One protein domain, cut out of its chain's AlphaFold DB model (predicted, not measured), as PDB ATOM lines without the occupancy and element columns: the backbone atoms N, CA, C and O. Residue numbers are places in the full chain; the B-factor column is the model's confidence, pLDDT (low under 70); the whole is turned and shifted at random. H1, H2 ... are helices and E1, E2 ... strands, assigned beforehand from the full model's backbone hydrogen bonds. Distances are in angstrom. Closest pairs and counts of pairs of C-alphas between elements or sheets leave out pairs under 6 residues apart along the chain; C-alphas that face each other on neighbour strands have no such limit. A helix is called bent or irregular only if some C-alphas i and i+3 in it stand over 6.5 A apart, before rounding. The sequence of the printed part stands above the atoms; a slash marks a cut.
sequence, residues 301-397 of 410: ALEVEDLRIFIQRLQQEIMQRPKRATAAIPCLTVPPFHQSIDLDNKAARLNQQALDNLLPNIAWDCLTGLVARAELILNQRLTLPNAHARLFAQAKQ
ATOM      1  N   ALA A 301      19.505  85.191 120.632       91.75
ATOM      2  CA  ALA A 301      20.652  84.798 119.816       91.75
ATOM      3  C   ALA A 301      21.271  83.447 120.217       91.75
ATOM      4  O   ALA A 301      21.867  82.789 119.367       91.75
ATOM      5  N   LEU A 302      21.138  83.026 121.481       91.94
ATOM      6  CA  LEU A 302      21.628  81.727 121.960       91.94
ATOM      7  C   LEU A 302      20.973  80.553 121.219       91.94
ATOM      8  O   LEU A 302      19.821  80.629 120.785       91.94
ATOM      9  N   GLU A 303      21.661  79.416 121.142       92.75
ATOM     10  CA  GLU A 303      21.004  78.164 120.743       92.75
ATOM     11  C   GLU A 303      19.923  77.785 121.749       92.75
ATOM     12  O   GLU A 303      20.005  78.107 122.934       92.75
ATOM     13  N   VAL A 304      18.904  77.067 121.275       94.12
ATOM     14  CA  VAL A 304      17.811  76.598 122.140       94.12
ATOM     15  C   VAL A 304      18.350  75.746 123.291       94.12
ATOM     16  O   VAL A 304      17.876  75.881 124.416       94.12
ATOM     17  N   GLU A 305      19.347  74.902 123.024       95.06
ATOM     18  CA  GLU A 305      19.927  74.030 124.045       95.06
ATOM     19  C   GLU A 305      20.749  74.813 125.076       95.06
ATOM     20  O   GLU A 305      20.547  74.648 126.275       95.06
ATOM     21  N   ASP A 306      21.575  75.760 124.630       95.38
ATOM     22  CA  ASP A 306      22.310  76.657 125.528       95.38
ATOM     23  C   ASP A 306      21.361  77.487 126.404       95.38
ATOM     24  O   ASP A 306      21.595  77.648 127.602       95.38
ATOM     25  N   LEU A 307      20.253  77.978 125.838       96.06
ATOM     26  CA  LEU A 307      19.237  78.706 126.596       96.06
ATOM     27  C   LEU A 307      18.554  77.814 127.648       96.06
ATOM     28  O   LEU A 307      18.306  78.268 128.764       96.06
ATOM     29  N   ARG A 308      18.285  76.539 127.333       97.06
ATOM     30  CA  ARG A 308      17.750  75.567 128.305       97.06
ATOM     31  C   ARG A 308      18.727  75.302 129.441       97.06
ATOM     32  O   ARG A 308      18.313  75.335 130.599       97.06
ATOM     33  N   ILE A 309      20.005  75.093 129.127       96.88
ATOM     34  CA  ILE A 309      21.052  74.901 130.138       96.88
ATOM     35  C   ILE A 309      21.147  76.145 131.026       96.88
ATOM     36  O   ILE A 309      21.183  76.019 132.249       96.88
ATOM     37  N   PHE A 310      21.114  77.346 130.440       95.44
ATOM     38  CA  PHE A 310      21.115  78.601 131.192       95.44
ATOM     39  C   PHE A 310      19.949  78.663 132.195       95.44
ATOM     40  O   PHE A 310      20.176  78.888 133.384       95.44
ATOM     41  N   ILE A 311      18.715  78.390 131.750       97.12
ATOM     42  CA  ILE A 311      17.519  78.351 132.613       97.12
ATOM     43  C   ILE A 311      17.682  77.315 133.727       97.12
ATOM     44  O   ILE A 311      17.479  77.636 134.899       97.12
ATOM     45  N   GLN A 312      18.093  76.094 133.380       97.31
ATOM     46  CA  GLN A 312      18.269  75.002 134.334       97.31
ATOM     47  C   GLN A 312      19.259  75.380 135.441       97.31
ATOM     48  O   GLN A 312      18.998  75.127 136.616       97.31
ATOM     49  N   ARG A 313      20.380  76.016 135.086       95.75
ATOM     50  CA  ARG A 313      21.405  76.450 136.042       95.75
ATOM     51  C   ARG A 313      20.897  77.543 136.982       95.75
ATOM     52  O   ARG A 313      21.098  77.444 138.193       95.75
ATOM     53  N   LEU A 314      20.174  78.536 136.461       94.44
ATOM     54  CA  LEU A 314      19.550  79.567 137.297       94.44
ATOM     55  C   LEU A 314      18.510  78.966 138.261       94.44
ATOM     56  O   LEU A 314      18.516  79.284 139.449       94.44
ATOM     57  N   GLN A 315      17.641  78.072 137.778       95.56
ATOM     58  CA  GLN A 315      16.638  77.388 138.604       95.56
ATOM     59  C   GLN A 315      17.289  76.521 139.691       95.56
ATOM     60  O   GLN A 315      16.834  76.511 140.836       95.56
ATOM     61  N   GLN A 316      18.373  75.813 139.361       94.62
ATOM     62  CA  GLN A 316      19.152  75.047 140.334       94.62
ATOM     63  C   GLN A 316      19.708  75.946 141.439       94.62
ATOM     64  O   GLN A 316      19.573  75.602 142.613       94.62
ATOM     65  N   GLU A 317      20.266  77.108 141.095       91.88
ATOM     66  CA  GLU A 317      20.753  78.071 142.087       91.88
ATOM     67  C   GLU A 317      19.608  78.602 142.973       91.88
ATOM     68  O   GLU A 317      19.742  78.602 144.198       91.88
ATOM     69  N   ILE A 318      18.445  78.947 142.400       90.38
ATOM     70  CA  ILE A 318      17.246  79.347 143.169       90.38
ATOM     71  C   ILE A 318      16.854  78.261 144.182       90.38
ATOM     72  O   ILE A 318      16.589  78.568 145.343       90.38
ATOM     73  N   MET A 319      16.834  76.988 143.773       90.56
ATOM     74  CA  MET A 319      16.463  75.866 144.649       90.56
ATOM     75  C   MET A 319      17.503  75.568 145.736       90.56
ATOM     76  O   MET A 319      17.156  75.044 146.799       90.56
ATOM     77  N   GLN A 320      18.783  75.839 145.473       88.50
ATOM     78  CA  GLN A 320      19.874  75.556 146.406       88.50
ATOM     79  C   GLN A 320      20.049  76.648 147.464       88.50
ATOM     80  O   GLN A 320      20.392  76.325 148.602       88.50
ATOM     81  N   ARG A 321      19.780  77.917 147.132       84.00
ATOM     82  CA  ARG A 321      19.971  79.062 148.041       84.00
ATOM     83  C   ARG A 321      19.296  78.909 149.409       84.00
ATOM     84  O   ARG A 321      20.003  79.056 150.401       84.00
ATOM     85  N   PRO A 322      18.006  78.530 149.528       75.62
ATOM     86  CA  PRO A 322      17.374  78.347 150.839       75.62
ATOM     87  C   PRO A 322      18.000  77.225 151.682       75.62
ATOM     88  O   PRO A 322      17.907  77.249 152.905       75.62
ATOM     89  N   LYS A 323      18.629  76.230 151.037       76.25
ATOM     90  CA  LYS A 323      19.273  75.088 151.709       76.25
ATOM     91  C   LYS A 323      20.662  75.438 152.244       76.25
ATOM     92  O   LYS A 323      21.119  74.814 153.198       76.25
ATOM     93  N   ARG A 324      21.324  76.441 151.657       70.38
ATOM     94  CA  ARG A 324      22.563  77.036 152.172       70.38
ATOM     95  C   ARG A 324      22.189  78.004 153.295       70.38
ATOM     96  O   ARG A 324      22.214  79.215 153.114       70.38
ATOM     97  N   ALA A 325      21.752  77.463 154.434       48.03
ATOM     98  CA  ALA A 325      21.351  78.242 155.604       48.03
ATOM     99  C   ALA A 325      22.351  79.384 155.860       48.03
ATOM    100  O   ALA A 325      23.525  79.126 156.120       48.03
ATOM    101  N   THR A 326      21.903  80.640 155.750       51.34
ATOM    102  CA  THR A 326      22.670  81.866 156.074       51.34
ATOM    103  C   THR A 326      24.019  82.087 155.361       51.34
ATOM    104  O   THR A 326      24.654  83.111 155.596       51.34
ATOM    105  N   ALA A 327      24.473  81.196 154.479       46.62
ATOM    106  CA  ALA A 327      25.836  81.230 153.959       46.62
ATOM    107  C   ALA A 327      25.890  81.884 152.572       46.62
ATOM    108  O   ALA A 327      25.453  81.299 151.582       46.62
ATOM    109  N   ALA A 328      26.488  83.077 152.550       54.66
ATOM    110  CA  ALA A 328      26.731  83.963 151.414       54.66
ATOM    111  C   ALA A 328      25.499  84.745 150.934       54.66
ATOM    112  O   ALA A 328      24.830  84.396 149.961       54.66
ATOM    113  N   ILE A 329      25.248  85.882 151.591       60.50
ATOM    114  CA  ILE A 329      24.581  86.999 150.915       60.50
ATOM    115  C   ILE A 329      25.420  87.306 149.666       60.50
ATOM    116  O   ILE A 329      26.639  87.440 149.811       60.50
ATOM    117  N   PRO A 330      24.822  87.396 148.463       58.81
ATOM    118  CA  PRO A 330      25.576  87.653 147.245       58.81
ATOM    119  C   PRO A 330      26.459  88.885 147.424       58.81
ATOM    120  O   PRO A 330      25.935  89.964 147.713       58.81
ATOM    121  N   CYS A 331      27.777  88.711 147.282       59.66
ATOM    122  CA  CYS A 331      28.729  89.810 147.307       59.66
ATOM    123  C   CYS A 331      28.930  90.305 145.874       59.66
ATOM    124  O   CYS A 331      29.661  89.702 145.088       59.66
ATOM    125  N   LEU A 332      28.256  91.393 145.510       56.88
ATOM    126  CA  LEU A 332      28.438  92.041 144.214       56.88
ATOM    127  C   LEU A 332      29.720  92.889 144.263       56.88
ATOM    128  O   LEU A 332      29.675  94.111 144.361       56.88
ATOM    129  N   THR A 333      30.891  92.258 144.255       45.50
ATOM    130  CA  THR A 333      32.139  93.003 144.042       45.50
ATOM    131  C   THR A 333      32.191  93.505 142.596       45.50
ATOM    132  O   THR A 333      31.826  92.802 141.652       45.50
ATOM    133  N   VAL A 334      32.604  94.761 142.407       48.66
ATOM    134  CA  VAL A 334      33.030  95.251 141.089       48.66
ATOM    135  C   VAL A 334      34.435  94.695 140.816       48.66
ATOM    136  O   VAL A 334      35.251  94.686 141.731       48.66
ATOM    137  N   PRO A 335      34.747  94.422 139.536       52.94
ATOM    138  CA  PRO A 335      35.471  93.254 138.983       52.94
ATOM    139  C   PRO A 335      35.907  92.072 139.894       52.94
ATOM    140  O   PRO A 335      36.152  92.235 141.081       52.94
ATOM    141  N   PRO A 336      36.114  90.866 139.317       49.66
ATOM    142  CA  PRO A 336      36.113  90.561 137.886       49.66
ATOM    143  C   PRO A 336      34.700  90.420 137.307       49.66
ATOM    144  O   PRO A 336      33.816  89.799 137.886       49.66
ATOM    145  N   PHE A 337      34.487  90.999 136.123       64.38
ATOM    146  CA  PHE A 337      33.271  90.748 135.353       64.38
ATOM    147  C   PHE A 337      33.344  89.352 134.724       64.38
ATOM    148  O   PHE A 337      34.377  88.969 134.174       64.38
ATOM    149  N   HIS A 338      32.245  88.606 134.772       67.75
ATOM    150  CA  HIS A 338      32.130  87.294 134.145       67.75
ATOM    151  C   HIS A 338      31.409  87.422 132.812       67.75
ATOM    152  O   HIS A 338      30.355  88.047 132.728       67.75
ATOM    153  N   GLN A 339      31.953  86.800 131.770       77.44
ATOM    154  CA  GLN A 339      31.295  86.731 130.473       77.44
ATOM    155  C   GLN A 339      30.561  85.393 130.353       77.44
ATOM    156  O   GLN A 339      31.161  84.395 129.962       77.44
ATOM    157  N   SER A 340      29.277  85.351 130.727       77.31
ATOM    158  CA  SER A 340      28.510  84.096 130.657       77.31
ATOM    159  C   SER A 340      28.147  83.704 129.227       77.31
ATOM    160  O   SER A 340      27.881  82.535 128.977       77.31
ATOM    161  N   ILE A 341      28.140  84.646 128.279       80.75
ATOM    162  CA  ILE A 341      27.779  84.379 126.883       80.75
ATOM    163  C   ILE A 341      28.834  84.983 125.955       80.75
ATOM    164  O   ILE A 341      29.142  86.179 126.035       80.75
ATOM    165  N   ASP A 342      29.397  84.142 125.090       86.12
ATOM    166  CA  ASP A 342      30.453  84.489 124.137       86.12
ATOM    167  C   ASP A 342      30.011  84.261 122.689       86.12
ATOM    168  O   ASP A 342      28.965  83.661 122.437       86.12
ATOM    169  N   LEU A 343      30.799  84.761 121.740       80.69
ATOM    170  CA  LEU A 343      30.629  84.479 120.320       80.69
ATOM    171  C   LEU A 343      31.662  83.441 119.878       80.69
ATOM    172  O   LEU A 343      32.826  83.769 119.669       80.69
ATOM    173  N   ASP A 344      31.214  82.209 119.658       78.62
ATOM    174  CA  ASP A 344      32.003  81.181 118.981       78.62
ATOM    175  C   ASP A 344      31.605  81.157 117.502       78.62
ATOM    176  O   ASP A 344      30.444  80.926 117.161       78.62
ATOM    177  N   ASN A 345      32.546  81.459 116.604       76.88
ATOM    178  CA  ASN A 345      32.298  81.531 115.159       76.88
ATOM    179  C   ASN A 345      31.095  82.426 114.777       76.88
ATOM    180  O   ASN A 345      30.321  82.105 113.875       76.88
ATOM    181  N   LYS A 346      30.948  83.574 115.460       76.06
ATOM    182  CA  LYS A 346      29.815  84.525 115.344       76.06
ATOM    183  C   LYS A 346      28.459  83.991 115.824       76.06
ATOM    184  O   LYS A 346      27.459  84.689 115.676       76.06
ATOM    185  N   ALA A 347      28.407  82.797 116.403       82.88
ATOM    186  CA  ALA A 347      27.217  82.266 117.044       82.88
ATOM    187  C   ALA A 347      27.316  82.472 118.559       82.88
ATOM    188  O   ALA A 347      28.355  82.212 119.163       82.88
ATOM    189  N   ALA A 348      26.236  82.943 119.181       87.88
ATOM    190  CA  ALA A 348      26.202  83.076 120.629       87.88
ATOM    191  C   ALA A 348      26.242  81.683 121.276       87.88
ATOM    192  O   ALA A 348      25.483  80.787 120.885       87.88
ATOM    193  N   ARG A 349      27.136  81.506 122.250       91.88
ATOM    194  CA  ARG A 349      27.312  80.267 123.011       91.88
ATOM    195  C   ARG A 349      27.381  80.537 124.501       91.88
ATOM    196  O   ARG A 349      27.965  81.527 124.947       91.88
ATOM    197  N   LEU A 350      26.793  79.630 125.272       92.31
ATOM    198  CA  LEU A 350      26.851  79.678 126.726       92.31
ATOM    199  C   LEU A 350      28.231  79.235 127.231       92.31
ATOM    200  O   LEU A 350      28.634  78.087 127.060       92.31
ATOM    201  N   ASN A 351      28.913  80.114 127.962       92.56
ATOM    202  CA  ASN A 351      30.052  79.738 128.786       92.56
ATOM    203  C   ASN A 351      29.544  79.261 130.156       92.56
ATOM    204  O   ASN A 351      29.348  80.051 131.082       92.56
ATOM    205  N   GLN A 352      29.315  77.950 130.280       92.62
ATOM    206  CA  GLN A 352      28.760  77.349 131.499       92.62
ATOM    207  C   GLN A 352      29.639  77.582 132.732       92.62
ATOM    208  O   GLN A 352      29.111  77.862 133.800       92.62
ATOM    209  N   GLN A 353      30.967  77.531 132.591       90.62
ATOM    210  CA  GLN A 353      31.883  77.764 133.710       90.62
ATOM    211  C   GLN A 353      31.802  79.213 134.208       90.62
ATOM    212  O   GLN A 353      31.772  79.464 135.412       90.62
ATOM    213  N   ALA A 354      31.742  80.182 133.290       89.06
ATOM    214  CA  ALA A 354      31.564  81.582 133.655       89.06
ATOM    215  C   ALA A 354      30.194  81.835 134.301       89.06
ATOM    216  O   ALA A 354      30.113  82.619 135.245       89.06
ATOM    217  N   LEU A 355      29.137  81.157 133.831       90.88
ATOM    218  CA  LEU A 355      27.827  81.198 134.476       90.88
ATOM    219  C   LEU A 355      27.885  80.610 135.894       90.88
ATOM    220  O   LEU A 355      27.453  81.275 136.828       90.88
ATOM    221  N   ASP A 356      28.456  79.419 136.076       89.94
ATOM    222  CA  ASP A 356      28.554  78.752 137.382       89.94
ATOM    223  C   ASP A 356      29.300  79.618 138.417       89.94
ATOM    224  O   ASP A 356      28.872  79.711 139.566       89.94
ATOM    225  N   ASN A 357      30.350  80.336 138.004       85.44
ATOM    226  CA  ASN A 357      31.075  81.281 138.865       85.44
ATOM    227  C   ASN A 357      30.261  82.542 139.208       85.44
ATOM    228  O   ASN A 357      30.432  83.142 140.270       85.44
ATOM    229  N   LEU A 358      29.382  82.962 138.300       85.94
ATOM    230  CA  LEU A 358      28.546  84.146 138.460       85.94
ATOM    231  C   LEU A 358      27.349  83.883 139.386       85.94
ATOM    232  O   LEU A 358      26.991  84.759 140.174       85.94
ATOM    233  N   LEU A 359      26.717  82.709 139.279       87.94
ATOM    234  CA  LEU A 359      25.431  82.382 139.911       87.94
ATOM    235  C   LEU A 359      25.349  82.688 141.415       87.94
ATOM    236  O   LEU A 359      24.362  83.318 141.810       87.94
ATOM    237  N   PRO A 360      26.343  82.341 142.258       85.00
ATOM    238  CA  PRO A 360      26.289  82.645 143.691       85.00
ATOM    239  C   PRO A 360      26.204  84.147 143.993       85.00
ATOM    240  O   PRO A 360      25.691  84.545 145.035       85.00
ATOM    241  N   ASN A 361      26.664  84.987 143.062       78.56
ATOM    242  CA  ASN A 361      26.794  86.429 143.241       78.56
ATOM    243  C   ASN A 361      25.642  87.232 142.611       78.56
ATOM    244  O   ASN A 361      25.626  88.453 142.716       78.56
ATOM    245  N   ILE A 362      24.658  86.594 141.965       82.88
ATOM    246  CA  ILE A 362      23.499  87.306 141.396       82.88
ATOM    247  C   ILE A 362      22.475  87.614 142.502       82.88
ATOM    248  O   ILE A 362      22.028  86.704 143.201       82.88
ATOM    249  N   ALA A 363      22.027  88.863 142.645       79.56
ATOM    250  CA  ALA A 363      20.942  89.202 143.574       79.56
ATOM    251  C   ALA A 363      19.648  88.417 143.258       79.56
ATOM    252  O   ALA A 363      19.361  88.122 142.098       79.56
ATOM    253  N   TRP A 364      18.852  88.079 144.280       82.56
ATOM    254  CA  TRP A 364      17.660  87.226 144.123       82.56
ATOM    255  C   TRP A 364      16.676  87.737 143.058       82.56
ATOM    256  O   TRP A 364      16.263  86.979 142.180       82.56
ATOM    257  N   ASP A 365      16.351  89.030 143.085       83.62
ATOM    258  CA  ASP A 365      15.450  89.645 142.106       83.62
ATOM    259  C   ASP A 365      15.985  89.502 140.677       83.62
ATOM    260  O   ASP A 365      15.259  89.085 139.780       83.62
ATOM    261  N   CYS A 366      17.278  89.770 140.477       87.81
ATOM    262  CA  CYS A 366      17.914  89.628 139.173       87.81
ATOM    263  C   CYS A 366      17.897  88.167 138.702       87.81
ATOM    264  O   CYS A 366      17.598  87.911 137.539       87.81
ATOM    265  N   LEU A 367      18.147  87.211 139.602       90.62
ATOM    266  CA  LEU A 367      18.114  85.780 139.299       90.62
ATOM    267  C   LEU A 367      16.717  85.336 138.840       90.62
ATOM    268  O   LEU A 367      16.577  84.733 137.777       90.62
ATOM    269  N   THR A 368      15.679  85.681 139.605       91.81
ATOM    270  CA  THR A 368      14.285  85.353 139.255       91.81
ATOM    271  C   THR A 368      13.835  86.035 137.963       91.81
ATOM    272  O   THR A 368      13.200  85.399 137.122       91.81
ATOM    273  N   GLY A 369      14.223  87.295 137.751       93.88
ATOM    274  CA  GLY A 369      13.939  88.020 136.521       93.88
ATOM    275  C   GLY A 369      14.629  87.433 135.292       93.88
ATOM    276  O   GLY A 369      14.005  87.332 134.238       93.88
ATOM    277  N   LEU A 370      15.887  86.997 135.421       95.12
ATOM    278  CA  LEU A 370      16.612  86.304 134.353       95.12
ATOM    279  C   LEU A 370      15.923  84.991 133.966       95.12
ATOM    280  O   LEU A 370      15.743  84.751 132.774       95.12
ATOM    281  N   VAL A 371      15.500  84.178 134.945       96.69
ATOM    282  CA  VAL A 371      14.754  82.931 134.689       96.69
ATOM    283  C   VAL A 371      13.468  83.224 133.930       96.69
ATOM    284  O   VAL A 371      13.277  82.695 132.838       96.69
ATOM    285  N   ALA A 372      12.626  84.113 134.464       96.31
ATOM    286  CA  ALA A 372      11.326  84.419 133.873       96.31
ATOM    287  C   ALA A 372      11.453  84.911 132.421       96.31
ATOM    288  O   ALA A 372      10.664  84.539 131.552       96.31
ATOM    289  N   ARG A 373      12.474  85.729 132.135       96.31
ATOM    290  CA  ARG A 373      12.739  86.230 130.780       96.31
ATOM    291  C   ARG A 373      13.289  85.167 129.842       96.31
ATOM    292  O   ARG A 373      12.815  85.064 128.710       96.31
ATOM    293  N   ALA A 374      14.241  84.361 130.300       96.62
ATOM    294  CA  ALA A 374      14.790  83.272 129.503       96.62
ATOM    295  C   ALA A 374      13.709  82.233 129.150       96.62
ATOM    296  O   ALA A 374      13.610  81.826 127.993       96.62
ATOM    297  N   GLU A 375      12.848  81.865 130.105       97.31
ATOM    298  CA  GLU A 375      11.711  80.960 129.889       97.31
ATOM    299  C   GLU A 375      10.695  81.529 128.897       97.31
ATOM    300  O   GLU A 375      10.267  80.822 127.984       97.31
ATOM    301  N   LEU A 376      10.332  82.810 129.032       96.06
ATOM    302  CA  LEU A 376       9.424  83.472 128.097       96.06
ATOM    303  C   LEU A 376       9.958  83.401 126.660       96.06
ATOM    304  O   LEU A 376       9.223  83.013 125.751       96.06
ATOM    305  N   ILE A 377      11.234  83.735 126.456       95.69
ATOM    306  CA  ILE A 377      11.873  83.713 125.134       95.69
ATOM    307  C   ILE A 377      11.983  82.282 124.601       95.69
ATOM    308  O   ILE A 377      11.698  82.040 123.427       95.69
ATOM    309  N   LEU A 378      12.348  81.315 125.447       96.06
ATOM    310  CA  LEU A 378      12.375  79.905 125.062       96.06
ATOM    311  C   LEU A 378      10.990  79.443 124.588       96.06
ATOM    312  O   LEU A 378      10.870  78.857 123.512       96.06
ATOM    313  N   ASN A 379       9.936  79.763 125.340       95.81
ATOM    314  CA  ASN A 379       8.562  79.403 124.998       95.81
ATOM    315  C   ASN A 379       8.106  80.053 123.684       95.81
ATOM    316  O   ASN A 379       7.517  79.375 122.841       95.81
ATOM    317  N   GLN A 380       8.424  81.329 123.457       93.94
ATOM    318  CA  GLN A 380       8.153  82.009 122.183       93.94
ATOM    319  C   GLN A 380       8.849  81.312 121.003       93.94
ATOM    320  O   GLN A 380       8.239  81.106 119.953       93.94
ATOM    321  N   ARG A 381      10.102  80.878 121.180       91.00
ATOM    322  CA  ARG A 381      10.868  80.172 120.138       91.00
ATOM    323  C   ARG A 381      10.331  78.772 119.843       91.00
ATOM    324  O   ARG A 381      10.359  78.355 118.688       91.00
ATOM    325  N   LEU A 382       9.841  78.058 120.857       90.88
ATOM    326  CA  LEU A 382       9.269  76.715 120.701       90.88
ATOM    327  C   LEU A 382       7.853  76.740 120.106       90.88
ATOM    328  O   LEU A 382       7.500  75.850 119.338       90.88
ATOM    329  N   THR A 383       7.049  77.751 120.441       87.44
ATOM    330  CA  THR A 383       5.658  77.883 119.962       87.44
ATOM    331  C   THR A 383       5.552  78.516 118.578       87.44
ATOM    332  O   THR A 383       4.608  78.229 117.844       87.44
ATOM    333  N   LEU A 384       6.541  79.319 118.172       74.88
ATOM    334  CA  LEU A 384       6.602  79.943 116.851       74.88
ATOM    335  C   LEU A 384       7.900  79.574 116.104       74.88
ATOM    336  O   LEU A 384       8.674  80.480 115.761       74.88
ATOM    337  N   PRO A 385       8.137  78.285 115.764       60.03
ATOM    338  CA  PRO A 385       9.382  77.861 115.108       60.03
ATOM    339  C   PRO A 385       9.677  78.649 113.819       60.03
ATOM    340  O   PRO A 385      10.827  78.917 113.481       60.03
ATOM    341  N   ASN A 386       8.617  79.091 113.129       54.00
ATOM    342  CA  ASN A 386       8.692  79.771 111.837       54.00
ATOM    343  C   ASN A 386       8.708  81.313 111.907       54.00
ATOM    344  O   ASN A 386       8.912  81.947 110.873       54.00
ATOM    345  N   ALA A 387       8.509  81.940 113.076       49.12
ATOM    346  CA  ALA A 387       8.540  83.407 113.201       49.12
ATOM    347  C   ALA A 387       9.962  83.934 113.460       49.12
ATOM    348  O   ALA A 387      10.387  84.909 112.842       49.12
ATOM    349  N   HIS A 388      10.750  83.238 114.285       46.53
ATOM    350  CA  HIS A 388      12.156  83.596 114.519       46.53
ATOM    351  C   HIS A 388      13.045  83.339 113.299       46.53
ATOM    352  O   HIS A 388      13.957  84.124 113.029       46.53
ATOM    353  N   ALA A 389      12.721  82.311 112.505       46.53
ATOM    354  CA  ALA A 389      13.330  82.116 111.197       46.53
ATOM    355  C   ALA A 389      13.123  83.339 110.288       46.53
ATOM    356  O   ALA A 389      14.008  83.620 109.496       46.53
ATOM    357  N   ARG A 390      12.034  84.119 110.429       43.97
ATOM    358  CA  ARG A 390      11.803  85.356 109.655       43.97
ATOM    359  C   ARG A 390      12.558  86.573 110.186       43.97
ATOM    360  O   ARG A 390      13.008  87.355 109.364       43.97
ATOM    361  N   LEU A 391      12.762  86.716 111.496       46.97
ATOM    362  CA  LEU A 391      13.582  87.808 112.056       46.97
ATOM    363  C   LEU A 391      15.069  87.634 111.698       46.97
ATOM    364  O   LEU A 391      15.716  88.574 111.240       46.97
ATOM    365  N   PHE A 392      15.591  86.405 111.779       46.25
ATOM    366  CA  PHE A 392      16.942  86.100 111.296       46.25
ATOM    367  C   PHE A 392      17.026  85.986 109.764       46.25
ATOM    368  O   PHE A 392      18.068  86.310 109.197       46.25
ATOM    369  N   ALA A 393      15.957  85.586 109.062       41.19
ATOM    370  CA  ALA A 393      15.913  85.642 107.598       41.19
ATOM    371  C   ALA A 393      15.708  87.057 107.057       41.19
ATOM    372  O   ALA A 393      16.138  87.284 105.942       41.19
ATOM    373  N   GLN A 394      15.158  88.022 107.795       40.78
ATOM    374  CA  GLN A 394      15.221  89.439 107.415       40.78
ATOM    375  C   GLN A 394      16.650  89.967 107.579       40.78
ATOM    376  O   GLN A 394      17.161  90.595 106.655       40.78
ATOM    377  N   ALA A 395      17.362  89.582 108.645       42.47
ATOM    378  CA  ALA A 395      18.797  89.860 108.772       42.47
ATOM    379  C   ALA A 395      19.649  89.163 107.679       42.47
ATOM    380  O   ALA A 395      20.634  89.730 107.209       42.47
ATOM    381  N   LYS A 396      19.255  87.967 107.205       36.16
ATOM    382  CA  LYS A 396      19.926  87.231 106.106       36.16
ATOM    383  C   LYS A 396      19.441  87.571 104.683       36.16
ATOM    384  O   LYS A 396      20.234  87.461 103.760       36.16
ATOM    385  N   GLN A 397      18.200  87.991 104.440       34.09
ATOM    386  CA  GLN A 397      17.699  88.368 103.100       34.09
ATOM    387  C   GLN A 397      18.148  89.773 102.706       34.09
ATOM    388  O   GLN A 397      18.373  90.030 101.526       34.09
TER     389      GLN A 397
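AT A GLANCE: This is residues 301 to 397 of the 410 residues of the protein "Peptide deformylase" of Legionellaceae bacterium (UniProt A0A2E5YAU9). Two long helices, H1 and H3, lie side by side and run opposite ways, and a second row, made by the hairpin E2 and E3 followed by the shorter helix H2, runs along H1. H4 turns off the end of H3 to make a corner at one end of the long axis, while residues 322 to 327 stick out at the other end. The printed part has 97 residues with four named helices and three named strands, in the order H1 E1 E2 E3 H2 H3 H4, and is mostly helix; the one sheet is the antiparallel pair E2 - E3. The whole is loose, with a radius of gyration of the C-alphas of 15.6 A, and elongated, spanning 52 by 27 by 18 A.

IN THESE COORDINATES: H1, residues 304 to 323, begins at C-alpha 304 (17.811, 76.598, 122.140) and is 29.6 A long. E1 is residues 331 to 333, 5.7 A. E2, residues 338 to 344, measures 16.4 A, and E3, residues 347 to 350, 10.0 A. H2, residues 352 to 361, is 15.0 A long. H3, residues 364 to 383, begins at C-alpha 364 (17.660, 87.226, 144.123) and is 28.5 A long. H4, residues 385 to 397, is 18.0 A long and ends at C-alpha 397 (17.699, 88.368, 103.100). H1 and H2 are only just irregular: C-alphas 319 and 322 are 6.7 A apart, and C-alphas 357 and 360 are 6.9 A apart.

HOW THE PARTS SIT: H1 and H3 touch, closest at the C-alphas of Ile 311 and Val 371, 5.7 A, with a shallow tilt of 32 degrees, opposite ways. With its residues 310 to 317 alone H1 touches H2, closest at the C-alphas of Glu 317 and Leu 359, 6.7 A; they run the same way at a shallow tilt of 32 degrees, only just short of steep. The closest C-alphas of H1 and E3, those of Asp 306 and Leu 350, are 5.6 A apart. E2 and E3 form an antiparallel hairpin, with N 342 and O 349 at 3.0 A and N 349 and O 342 at 2.8 A, within hydrogen-bond range. The closest C-alphas of E2 and H2, those of Ser 340 and Leu 355, are 4.8 A apart. E1 pairs with no named strand; its closest C-alpha to H2 is that of Cys 331, 5.6 A from that of Asn 361. H3 and H4 are close but not clearly touching, closest at the C-alphas of Arg 381 and His 388, 6.7 A, and about perpendicular at 89 degrees. H2 and H3 are apart, but only just, at 8.1 A. In H3 every O i to N i+4 pair is within hydrogen-bond range; in H1 14 of 16 are, in H2 4 of 6 and in H4 7 of 9.

THE WHOLE: The two C-alphas farthest apart, those of Thr 326 and Gln 397, are 53.6 A apart. The printed part has no cut and no long link; H1 to E1 is a short link of 7 residues, and the other links are tight. The mean pLDDT of the printed part is 78.3, and residues 325 to 338 and 385 to 397 are under 70.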